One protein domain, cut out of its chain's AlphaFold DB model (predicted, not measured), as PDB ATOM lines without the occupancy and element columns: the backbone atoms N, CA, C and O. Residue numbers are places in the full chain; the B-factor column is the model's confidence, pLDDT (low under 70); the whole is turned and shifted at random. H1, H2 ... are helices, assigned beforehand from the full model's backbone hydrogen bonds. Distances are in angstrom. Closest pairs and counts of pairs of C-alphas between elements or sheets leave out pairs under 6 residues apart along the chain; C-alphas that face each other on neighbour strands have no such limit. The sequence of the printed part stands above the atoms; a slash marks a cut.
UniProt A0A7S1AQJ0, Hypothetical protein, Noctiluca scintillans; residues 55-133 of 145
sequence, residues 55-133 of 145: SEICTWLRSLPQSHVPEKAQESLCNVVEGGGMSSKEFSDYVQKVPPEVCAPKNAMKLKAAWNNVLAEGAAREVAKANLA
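Overview. This is residues 55 to 133 of the 145 residues of the protein "Hypothetical protein" of Noctiluca scintillans (UniProt A0A7S1AQJ0). Two helical hairpins, H1 with H2 and H3 with H4, make a small body, and the last helix, H4, runs on out of it as a long straight arm, with residues 120 to 133 sticking out. The 79 printed residues have four named helices, in the order H1, H2, H3, H4, and no named strand; the class is all helix. The whole is compact by its radius of gyration of the C-alphas, 13.4 A, yet elongated in outline, spanning 46 by 25 by 20 A.

Along the chain. H1 holds residues 55 to 63 and begins at C-alpha 55 (-39.311, 12.783, 5.935). H2, residues 71 to 84, is 19.3 A long. H3 holds residues 88 to 96, 12.5 A from first to last C-alpha. H4, residues 105 to 133, is 42.0 A long and ends at C-alpha 133 (-57.723, 28.317, -10.629).

Arrangement. H1 and H2 form a hairpin: they touch, with C-alphas of Cys 58 and Cys 78 closest at 5.1 A, at a shallow tilt of 4 degrees, opposite ways. H3 is close to H2 but not clearly touching it, the closest C-alphas being those of Val 81 and Phe 91, 7.3 A apart. H3 and H4 form the other hairpin, opposite ways at a shallow tilt of 33 degrees, only just short of steep. H4 touches H3 with residues 108 to 115 alone; the C-alphas of Val 95 and Lys 112 are closest, 6.0 A. H1 and H4 are near each other; H2 and H4 are apart. In H1, H2 and H3 every O i to N i+4 pair is within hydrogen-bond range, in H4 24 of 25.

Size, cuts and confidence. The C-alphas of Glu 101 and Ala 133 are farthest apart, 46.1 A. Without residues 120 to 133 the body spans 26 by 22 by 21 A. The printed part has no cut and no long link. Mean pLDDT of the printed part is 71.6; residues 67 to 68, 84, 100 to 102 and 120 to 133 are under 70.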
ATOM      1  N   SER A  55     -39.213  14.001   6.749       75.44
ATOM      2  CA  SER A  55     -39.311  12.783   5.935       75.44
ATOM      3  C   SER A  55     -39.316  13.042   4.418       75.44
ATOM      4  O   SER A  55     -38.740  12.263   3.653       75.44
ATOM      5  N   GLU A  56     -39.897  14.149   3.955       78.88
ATOM      6  CA  GLU A  56     -39.838  14.575   2.550       78.88
ATOM      7  C   GLU A  56     -38.456  15.118   2.170       78.88
ATOM      8  O   GLU A  56     -38.005  14.918   1.041       78.88
ATOM      9  N   ILE A  57     -37.763  15.777   3.103       80.81
ATOM     10  CA  ILE A  57     -36.375  16.221   2.922       80.81
ATOM     11  C   ILE A  57     -35.454  15.002   2.814       80.81
ATOM     12  O   ILE A  57     -34.658  14.941   1.880       80.81
ATOM     13  N   CYS A  58     -35.605  13.994   3.682       80.31
ATOM     14  CA  CYS A  58     -34.852  12.739   3.595       80.31
ATOM     15  C   CYS A  58     -35.137  11.973   2.300       80.31
ATOM     16  O   CYS A  58     -34.219  11.484   1.641       80.31
ATOM     17  N   THR A  59     -36.406  11.905   1.894       82.75
ATOM     18  CA  THR A  59     -36.796  11.291   0.615       82.75
ATOM     19  C   THR A  59     -36.162  12.035  -0.559       82.75
ATOM     20  O   THR A  59     -35.632  11.414  -1.478       82.75
ATOM     21  N   TRP A  60     -36.148  13.369  -0.509       83.69
ATOM     22  CA  TRP A  60     -35.483  14.190  -1.512       83.69
ATOM     23  C   TRP A  60     -33.962  13.988  -1.517       83.69
ATOM     24  O   TRP A  60     -33.388  13.803  -2.586       83.69
ATOM     25  N   LEU A  61     -33.314  13.942  -0.352       82.00
ATOM     26  CA  LEU A  61     -31.880  13.671  -0.229       82.00
ATOM     27  C   LEU A  61     -31.503  12.321  -0.842       82.00
ATOM     28  O   LEU A  61     -30.541  12.260  -1.602       82.00
ATOM     29  N   ARG A  62     -32.299  11.274  -0.589       79.50
ATOM     30  CA  ARG A  62     -32.123   9.945  -1.199       79.50
ATOM     31  C   ARG A  62     -32.422   9.916  -2.701       79.50
ATOM     32  O   ARG A  62     -31.935   9.035  -3.400       79.50
ATOM     33  N   SER A  63     -33.208  10.866  -3.211       77.69
ATOM     34  CA  SER A  63     -33.467  11.009  -4.651       77.69
ATOM     35  C   SER A  63     -32.335  11.716  -5.406       77.69
ATOM     36  O   SER A  63     -32.299  11.679  -6.638       77.69
ATOM     37  N   LEU A  64     -31.403  12.364  -4.695       75.38
ATOM     38  CA  LEU A  64     -30.257  13.011  -5.323       75.38
ATOM     39  C   LEU A  64     -29.254  11.955  -5.806       75.38
ATOM     40  O   LEU A  64     -28.944  11.005  -5.087       75.38
ATOM     41  N   PRO A  65     -28.661  12.137  -6.996       72.19
ATOM     42  CA  PRO A  65     -27.638  11.223  -7.475       72.19
ATOM     43  C   PRO A  65     -26.373  11.334  -6.615       72.19
ATOM     44  O   PRO A  65     -25.983  12.428  -6.192       72.19
ATOM     45  N   GLN A  66     -25.661  10.216  -6.452       71.31
ATOM     46  CA  GLN A  66     -24.409  10.142  -5.684       71.31
ATOM     47  C   GLN A  66     -23.306  11.096  -6.203       71.31
ATOM     48  O   GLN A  66     -22.392  11.466  -5.470       71.31
ATOM     49  N   SER A  67     -23.412  11.547  -7.461       64.69
ATOM     50  CA  SER A  67     -22.540  12.568  -8.071       64.69
ATOM     51  C   SER A  67     -22.769  13.994  -7.531       64.69
ATOM     52  O   SER A  67     -21.917  14.878  -7.691       64.69
ATOM     53  N   HIS A  68     -23.931  14.256  -6.925       66.00
ATOM     54  CA  HIS A  68     -24.246  15.523  -6.262       66.00
ATOM     55  C   HIS A  68     -23.951  15.465  -4.768       66.00
ATOM     56  O   HIS A  68     -23.329  16.387  -4.247       66.00
ATOM     57  N   VAL A  69     -24.365  14.387  -4.101       72.56
ATOM     58  CA  VAL A  69     -24.143  14.171  -2.669       72.56
ATOM     59  C   VAL A  69     -23.782  12.703  -2.468       72.56
ATOM     60  O   VAL A  69     -24.598  11.856  -2.826       72.56
ATOM     61  N   PRO A  70     -22.597  12.377  -1.926       77.19
ATOM     62  CA  PRO A  70     -22.204  10.990  -1.703       77.19
ATOM     63  C   PRO A  70     -23.129  10.328  -0.677       77.19
ATOM     64  O   PRO A  70     -23.606  10.992   0.240       77.19
ATOM     65  N   GLU A  71     -23.336   9.018  -0.796       76.31
ATOM     66  CA  GLU A  71     -24.276   8.253   0.041       76.31
ATOM     67  C   GLU A  71     -24.037   8.456   1.545       76.31
ATOM     68  O   GLU A  71     -24.959   8.777   2.287       76.31
ATOM     69  N   LYS A  72     -22.768   8.454   1.969       78.25
ATOM     70  CA  LYS A  72     -22.368   8.726   3.359       78.25
ATOM     71  C   LYS A  72     -22.822  10.105   3.867       78.25
ATOM     72  O   LYS A  72     -23.173  10.262   5.038       78.25
ATOM     73  N   ALA A  73     -22.814  11.112   2.994       77.88
ATOM     74  CA  ALA A  73     -23.326  12.443   3.307       77.88
ATOM     75  C   ALA A  73     -24.861  12.475   3.274       77.88
ATOM     76  O   ALA A  73     -25.451  13.160   4.099       77.88
ATOM     77  N   GLN A  74     -25.515  11.720   2.382       81.00
ATOM     78  CA  GLN A  74     -26.978  11.595   2.369       81.00
ATOM     79  C   GLN A  74     -27.494  10.959   3.662       81.00
ATOM     80  O   GLN A  74     -28.419  11.500   4.260       81.00
ATOM     81  N   GLU A  75     -26.873   9.872   4.129       81.44
ATOM     82  CA  GLU A  75     -27.210   9.238   5.409       81.44
ATOM     83  C   GLU A  75     -26.949  10.171   6.594       81.44
ATOM     84  O   GLU A  75     -27.803  10.311   7.464       81.44
ATOM     85  N   SER A  76     -25.806  10.866   6.611       81.25
ATOM     86  CA  SER A  76     -25.497  11.839   7.669       81.25
ATOM     87  C   SER A  76     -26.515  12.981   7.699       81.25
ATOM     88  O   SER A  76     -26.990  13.356   8.766       81.25
ATOM     89  N   LEU A  77     -26.899  13.506   6.532       81.38
ATOM     90  CA  LEU A  77     -27.920  14.546   6.408       81.38
ATOM     91  C   LEU A  77     -29.305  14.031   6.808       81.38
ATOM     92  O   LEU A  77     -30.013  14.737   7.516       81.38
ATOM     93  N   CYS A  78     -29.677  12.807   6.420       82.06
ATOM     94  CA  CYS A  78     -30.938  12.199   6.849       82.06
ATOM     95  C   CYS A  78     -30.970  12.004   8.367       82.06
ATOM     96  O   CYS A  78     -31.957  12.362   8.993       82.06
ATOM     97  N   ASN A  79     -29.877  11.538   8.974       82.88
ATOM     98  CA  ASN A  79     -29.773  11.390  10.426       82.88
ATOM     99  C   ASN A  79     -29.877  12.733  11.158       82.88
ATOM    100  O   ASN A  79     -30.507  12.803  12.209       82.88
ATOM    101  N   VAL A  80     -29.299  13.809  10.611       81.12
ATOM    102  CA  VAL A  80     -29.437  15.163  11.178       81.12
ATOM    103  C   VAL A  80     -30.879  15.664  11.056       81.12
ATOM    104  O   VAL A  80     -31.407  16.245  12.003       81.12
ATOM    105  N   VAL A  81     -31.537  15.412   9.923       82.00
ATOM    106  CA  VAL A  81     -32.912  15.862   9.664       82.00
ATOM    107  C   VAL A  81     -33.942  15.067  10.470       82.00
ATOM    108  O   VAL A  81     -34.790  15.672  11.122       82.00
ATOM    109  N   GLU A  82     -33.865  13.734  10.477       80.06
ATOM    110  CA  GLU A  82     -34.765  12.860  11.244       80.06
ATOM    111  C   GLU A  82     -34.468  12.899  12.744       80.06
ATOM    112  O   GLU A  82     -35.397  12.934  13.546       80.06
ATOM    113  N   GLY A  83     -33.193  12.951  13.138       74.69
ATOM    114  CA  GLY A  83     -32.794  13.024  14.544       74.69
ATOM    115  C   GLY A  83     -33.063  14.389  15.182       74.69
ATOM    116  O   GLY A  83     -33.373  14.456  16.369       74.69
ATOM    117  N   GLY A  84     -32.968  15.471  14.405       69.25
ATOM    118  CA  GLY A  84     -33.263  16.832  14.860       69.25
ATOM    119  C   GLY A  84     -34.713  17.270  14.651       69.25
ATOM    120  O   GLY A  84     -35.101  18.311  15.169       69.25
ATOM    121  N   GLY A  85     -35.506  16.515  13.882       72.06
ATOM    122  CA  GLY A  85     -36.839  16.946  13.452       72.06
ATOM    123  C   GLY A  85     -36.808  18.247  12.644       72.06
ATOM    124  O   GLY A  85     -37.736  19.047  12.748       72.06
ATOM    125  N   MET A  86     -35.733  18.485  11.881       74.00
ATOM    126  CA  MET A  86     -35.496  19.777  11.233       74.00
ATOM    127  C   MET A  86     -36.561  20.090  10.185       74.00
ATOM    128  O   MET A  86     -36.794  19.328   9.242       74.00
ATOM    129  N   SER A  87     -37.141  21.278  10.317       75.38
ATOM    130  CA  SER A  87     -38.026  21.871   9.317       75.38
ATOM    131  C   SER A  87     -37.253  22.325   8.071       75.38
ATOM    132  O   SER A  87     -36.034  22.525   8.094       75.38
ATOM    133  N   SER A  88     -37.958  22.572   6.962       73.62
ATOM    134  CA  SER A  88     -37.342  23.077   5.721       73.62
ATOM    135  C   SER A  88     -36.562  24.384   5.909       73.62
ATOM    136  O   SER A  88     -35.566  24.620   5.218       73.62
ATOM    137  N   LYS A  89     -36.970  25.230   6.863       75.75
ATOM    138  CA  LYS A  89     -36.269  26.474   7.203       75.75
ATOM    139  C   LYS A  89     -34.936  26.209   7.899       75.75
ATOM    140  O   LYS A  89     -33.934  26.835   7.561       75.75
ATOM    141  N   GLU A  90     -34.913  25.273   8.841       78.81
ATOM    142  CA  GLU A  90     -33.694  24.878   9.552       78.81
ATOM    143  C   GLU A  90     -32.728  24.140   8.634       78.81
ATOM    144  O   GLU A  90     -31.539  24.449   8.619       78.81
ATOM    145  N   PHE A  91     -33.245  23.249   7.786       80.94
ATOM    146  CA  PHE A  91     -32.440  22.582   6.773       80.94
ATOM    147  C   PHE A  91     -31.842  23.582   5.773       80.94
ATOM    148  O   PHE A  91     -30.689  23.444   5.377       80.94
ATOM    149  N   SER A  92     -32.575  24.641   5.414       79.69
ATOM    150  CA  SER A  92     -32.045  25.708   4.556       79.69
ATOM    151  C   SER A  92     -30.857  26.433   5.195       79.69
ATOM    152  O   SER A  92     -29.853  26.635   4.513       79.69
ATOM    153  N   ASP A  93     -30.940  26.797   6.483       81.19
ATOM    154  CA  ASP A  93     -29.817  27.413   7.215       81.19
ATOM    155  C   ASP A  93     -28.643  26.434   7.354       81.19
ATOM    156  O   ASP A  93     -27.491  26.804   7.116       81.19
ATOM    157  N   TYR A  94     -28.946  25.162   7.629       80.94
ATOM    158  CA  TYR A  94     -27.953  24.100   7.712       80.94
ATOM    159  C   TYR A  94     -27.194  23.943   6.390       80.94
ATOM    160  O   TYR A  94     -25.969  23.977   6.387       80.94
ATOM    161  N   VAL A  95     -27.891  23.884   5.249       79.62
ATOM    162  CA  VAL A  95     -27.294  23.792   3.904       79.62
ATOM    163  C   VAL A  95     -26.402  24.997   3.569       79.62
ATOM    164  O   VAL A  95     -25.438  24.841   2.819       79.62
ATOM    165  N   GLN A  96     -26.649  26.186   4.141       77.25
ATOM    166  CA  GLN A  96     -25.735  27.329   3.983       77.25
ATOM    167  C   GLN A  96     -24.410  27.149   4.735       77.25
ATOM    168  O   GLN A  96     -23.401  27.714   4.318       77.25
ATOM    169  N   LYS A  97     -24.422  26.391   5.836       77.56
ATOM    170  CA  LYS A  97     -23.299  26.226   6.771       77.56
ATOM    171  C   LYS A  97     -22.774  24.791   6.827       77.56
ATOM    172  O   LYS A  97     -22.027  24.479   7.751       77.56
ATOM    173  N   VAL A  98     -23.170  23.927   5.881       71.88
ATOM    174  CA  VAL A  98     -22.821  22.499   5.891       71.88
ATOM    175  C   VAL A  98     -21.319  22.354   6.137       71.88
ATOM    176  O   VAL A  98     -20.522  22.851   5.331       71.88
ATOM    177  N   PRO A  99     -20.922  21.701   7.244       70.06
ATOM    178  CA  PRO A  99     -19.519  21.492   7.534       70.06
ATOM    179  C   PRO A  99     -18.886  20.662   6.414       70.06
ATOM    180  O   PRO A  99     -19.497  19.686   5.959       70.06
ATOM    181  N   PRO A 100     -17.648  20.977   6.001       66.75
ATOM    182  CA  PRO A 100     -16.942  20.191   4.992       66.75
ATOM    183  C   PRO A 100     -16.717  18.731   5.425       66.75
ATOM    184  O   PRO A 100     -16.510  17.876   4.566       66.75
ATOM    185  N   GLU A 101     -16.795  18.443   6.731       68.31
ATOM    186  CA  GLU A 101     -16.761  17.089   7.305       68.31
ATOM    187  C   GLU A 101     -18.005  16.253   6.971       68.31
ATOM    188  O   GLU A 101     -17.909  15.035   6.839       68.31
ATOM    189  N   VAL A 102     -19.167  16.893   6.800       67.12
ATOM    190  CA  VAL A 102     -20.432  16.217   6.471       67.12
ATOM    191  C   VAL A 102     -20.587  16.085   4.959       67.12
ATOM    192  O   VAL A 102     -21.006  15.043   4.460       67.12
ATOM    193  N   CYS A 103     -20.228  17.128   4.207       70.12
ATOM    194  CA  CYS A 103     -20.258  17.103   2.751       70.12
ATOM    195  C   CYS A 103     -19.122  17.954   2.182       70.12
ATOM    196  O   CYS A 103     -18.994  19.131   2.512       70.12
ATOM    197  N   ALA A 104     -18.323  17.378   1.277       75.12
ATOM    198  CA  ALA A 104     -17.231  18.102   0.635       75.12
ATOM    199  C   ALA A 104     -17.743  19.405  -0.022       75.12
ATOM    200  O   ALA A 104     -18.809  19.381  -0.642       75.12
ATOM    201  N   PRO A 105     -16.986  20.519   0.007       73.62
ATOM    202  CA  PRO A 105     -17.459  21.832  -0.455       73.62
ATOM    203  C   PRO A 105     -18.045  21.828  -1.875       73.62
ATOM    204  O   PRO A 105     -19.054  22.474  -2.154       73.62
ATOM    205  N   LYS A 106     -17.450  21.030  -2.773       72.69
ATOM    206  CA  LYS A 106     -17.900  20.854  -4.162       72.69
ATOM    207  C   LYS A 106     -19.302  20.236  -4.262       72.69
ATOM    208  O   LYS A 106     -20.075  20.596  -5.146       72.69
ATOM    209  N   ASN A 107     -19.629  19.336  -3.342       75.44
ATOM    210  CA  ASN A 107     -20.919  18.655  -3.246       75.44
ATOM    211  C   ASN A 107     -21.921  19.489  -2.432       75.44
ATOM    212  O   ASN A 107     -23.090  19.563  -2.796       75.44
ATOM    213  N   ALA A 108     -21.459  20.213  -1.408       74.75
ATOM    214  CA  ALA A 108     -22.272  21.160  -0.647       74.75
ATOM    215  C   ALA A 108     -22.819  22.298  -1.530       74.75
ATOM    216  O   ALA A 108     -23.998  22.634  -1.443       74.75
ATOM    217  N   MET A 109     -22.012  22.839  -2.452       75.56
ATOM    218  CA  MET A 109     -22.485  23.826  -3.435       75.56
ATOM    219  C   MET A 109     -23.591  23.267  -4.340       75.56
ATOM    220  O   MET A 109     -24.575  23.955  -4.610       75.56
ATOM    221  N   LYS A 110     -23.455  22.011  -4.782       77.25
ATOM    222  CA  LYS A 110     -24.459  21.319  -5.602       77.25
ATOM    223  C   LYS A 110     -25.740  21.037  -4.818       77.25
ATOM    224  O   LYS A 110     -26.823  21.267  -5.343       77.25
ATOM    225  N   LEU A 111     -25.620  20.614  -3.559       80.12
ATOM    226  CA  LEU A 111     -26.744  20.439  -2.640       80.12
ATOM    227  C   LEU A 111     -27.485  21.762  -2.415       80.12
ATOM    228  O   LEU A 111     -28.704  21.798  -2.526       80.12
ATOM    229  N   LYS A 112     -26.758  22.860  -2.179       81.31
ATOM    230  CA  LYS A 112     -27.328  24.207  -2.034       81.31
ATOM    231  C   LYS A 112     -28.049  24.671  -3.297       81.31
ATOM    232  O   LYS A 112     -29.151  25.202  -3.201       81.31
ATOM    233  N   ALA A 113     -27.465  24.454  -4.474       78.94
ATOM    234  CA  ALA A 113     -28.109  24.782  -5.745       78.94
ATOM    235  C   ALA A 113     -29.375  23.940  -5.982       78.94
ATOM    236  O   ALA A 113     -30.423  24.487  -6.317       78.94
ATOM    237  N   ALA A 114     -29.304  22.627  -5.744       80.38
ATOM    238  CA  ALA A 114     -30.447  21.727  -5.869       80.38
ATOM    239  C   ALA A 114     -31.561  22.076  -4.870       80.38
ATOM    240  O   ALA A 114     -32.734  22.057  -5.226       80.38
ATOM    241  N   TRP A 115     -31.204  22.452  -3.641       82.00
ATOM    242  CA  TRP A 115     -32.156  22.886  -2.624       82.00
ATOM    243  C   TRP A 115     -32.802  24.235  -2.969       82.00
ATOM    244  O   TRP A 115     -34.014  24.378  -2.862       82.00
ATOM    245  N   ASN A 116     -32.031  25.201  -3.477       77.88
ATOM    246  CA  ASN A 116     -32.582  26.459  -3.989       77.88
ATOM    247  C   ASN A 116     -33.558  26.230  -5.150       77.88
ATOM    248  O   ASN A 116     -34.594  26.887  -5.199       77.88
ATOM    249  N   ASN A 117     -33.271  25.278  -6.045       76.50
ATOM    250  CA  ASN A 117     -34.216  24.881  -7.089       76.50
ATOM    251  C   ASN A 117     -35.482  24.260  -6.498       76.50
ATOM    252  O   ASN A 117     -36.563  24.618  -6.935       76.50
ATOM    253  N   VAL A 118     -35.387  23.417  -5.465       74.06
ATOM    254  CA  VAL A 118     -36.570  22.884  -4.763       74.06
ATOM    255  C   VAL A 118     -37.424  23.996  -4.155       74.06
ATOM    256  O   VAL A 118     -38.647  23.942  -4.255       74.06
ATOM    257  N   LEU A 119     -36.802  25.007  -3.541       72.12
ATOM    258  CA  LEU A 119     -37.517  26.159  -2.983       72.12
ATOM    259  C   LEU A 119     -38.170  27.002  -4.090       72.12
ATOM    260  O   LEU A 119     -39.323  27.412  -3.960       72.12
ATOM    261  N   ALA A 120     -37.462  27.213  -5.203       64.81
ATOM    262  CA  ALA A 120     -37.982  27.919  -6.369       64.81
ATOM    263  C   ALA A 120     -39.117  27.144  -7.063       64.81
ATOM    264  O   ALA A 120     -40.123  27.740  -7.438       64.81
ATOM    265  N   GLU A 121     -39.002  25.820  -7.188       57.19
ATOM    266  CA  GLU A 121     -40.037  24.936  -7.731       57.19
ATOM    267  C   GLU A 121     -41.253  24.852  -6.808       57.19
ATOM    268  O   GLU A 121     -42.372  24.833  -7.307       57.19
ATOM    269  N   GLY A 122     -41.069  24.853  -5.484       56.25
ATOM    270  CA  GLY A 122     -42.165  24.928  -4.513       56.25
ATOM    271  C   GLY A 122     -42.969  26.222  -4.657       56.25
ATOM    272  O   GLY A 122     -44.193  26.184  -4.780       56.25
ATOM    273  N   ALA A 123     -42.282  27.363  -4.763       49.47
ATOM    274  CA  ALA A 123     -42.917  28.648  -5.052       49.47
ATOM    275  C   ALA A 123     -43.593  28.666  -6.438       49.47
ATOM    276  O   ALA A 123     -44.713  29.154  -6.582       49.47
ATOM    277  N   ALA A 124     -42.957  28.084  -7.460       37.66
ATOM    278  CA  ALA A 124     -43.508  28.010  -8.811       37.66
ATOM    279  C   ALA A 124     -44.723  27.072  -8.917       37.66
ATOM    280  O   ALA A 124     -45.662  27.379  -9.651       37.66
ATOM    281  N   ARG A 125     -44.754  25.956  -8.173       47.03
ATOM    282  CA  ARG A 125     -45.900  25.029  -8.123       47.03
ATOM    283  C   ARG A 125     -47.124  25.683  -7.498       47.03
ATOM    284  O   ARG A 125     -48.218  25.542  -8.043       47.03
ATOM    285  N   GLU A 126     -46.943  26.429  -6.414       45.12
ATOM    286  CA  GLU A 126     -48.031  27.169  -5.764       45.12
ATOM    287  C   GLU A 126     -48.565  28.289  -6.673       45.12
ATOM    288  O   GLU A 126     -49.777  28.430  -6.853       45.12
ATOM    289  N   VAL A 127     -47.679  29.007  -7.376       43.25
ATOM    290  CA  VAL A 127     -48.066  30.011  -8.383       43.25
ATOM    291  C   VAL A 127     -48.764  29.375  -9.595       43.25
ATOM    292  O   VAL A 127     -49.733  29.933 -10.113       43.25
ATOM    293  N   ALA A 128     -48.334  28.198 -10.053       37.59
ATOM    294  CA  ALA A 128     -48.979  27.475 -11.152       37.59
ATOM    295  C   ALA A 128     -50.379  26.969 -10.766       37.59
ATOM    296  O   ALA A 128     -51.322  27.083 -11.553       37.59
ATOM    297  N   LYS A 129     -50.550  26.483  -9.531       43.44
ATOM    298  CA  LYS A 129     -51.849  26.070  -8.978       43.44
ATOM    299  C   LYS A 129     -52.799  27.264  -8.817       43.44
ATOM    300  O   LYS A 129     -53.971  27.165  -9.185       43.44
ATOM    301  N   ALA A 130     -52.287  28.415  -8.376       47.19
ATOM    302  CA  ALA A 130     -53.042  29.669  -8.310       47.19
ATOM    303  C   ALA A 130     -53.442  30.209  -9.702       47.19
ATOM    304  O   ALA A 130     -54.537  30.753  -9.875       47.19
ATOM    305  N   ASN A 131     -52.595  30.026 -10.720       49.84
ATOM    306  CA  ASN A 131     -52.910  30.412 -12.100       49.84
ATOM    307  C   ASN A 131     -53.937  29.479 -12.764       49.84
ATOM    308  O   ASN A 131     -54.811  29.954 -13.493       49.84
ATOM    309  N   LEU A 132     -53.897  28.173 -12.477       46.94
ATOM    310  CA  LEU A 132     -54.875  27.212 -12.998       46.94
ATOM    311  C   LEU A 132     -56.299  27.501 -12.482       46.94
ATOM    312  O   LEU A 132     -57.259  27.428 -13.248       46.94
ATOM    313  N   ALA A 133     -56.438  27.926 -11.222       50.47
ATOM    314  CA  ALA A 133     -57.723  28.317 -10.629       50.47
ATOM    315  C   ALA A 133     -58.334  29.601 -11.234       50.47
ATOM    316  O   ALA A 133     -59.546  29.809 -11.155       50.47
TER     317      ALA A 133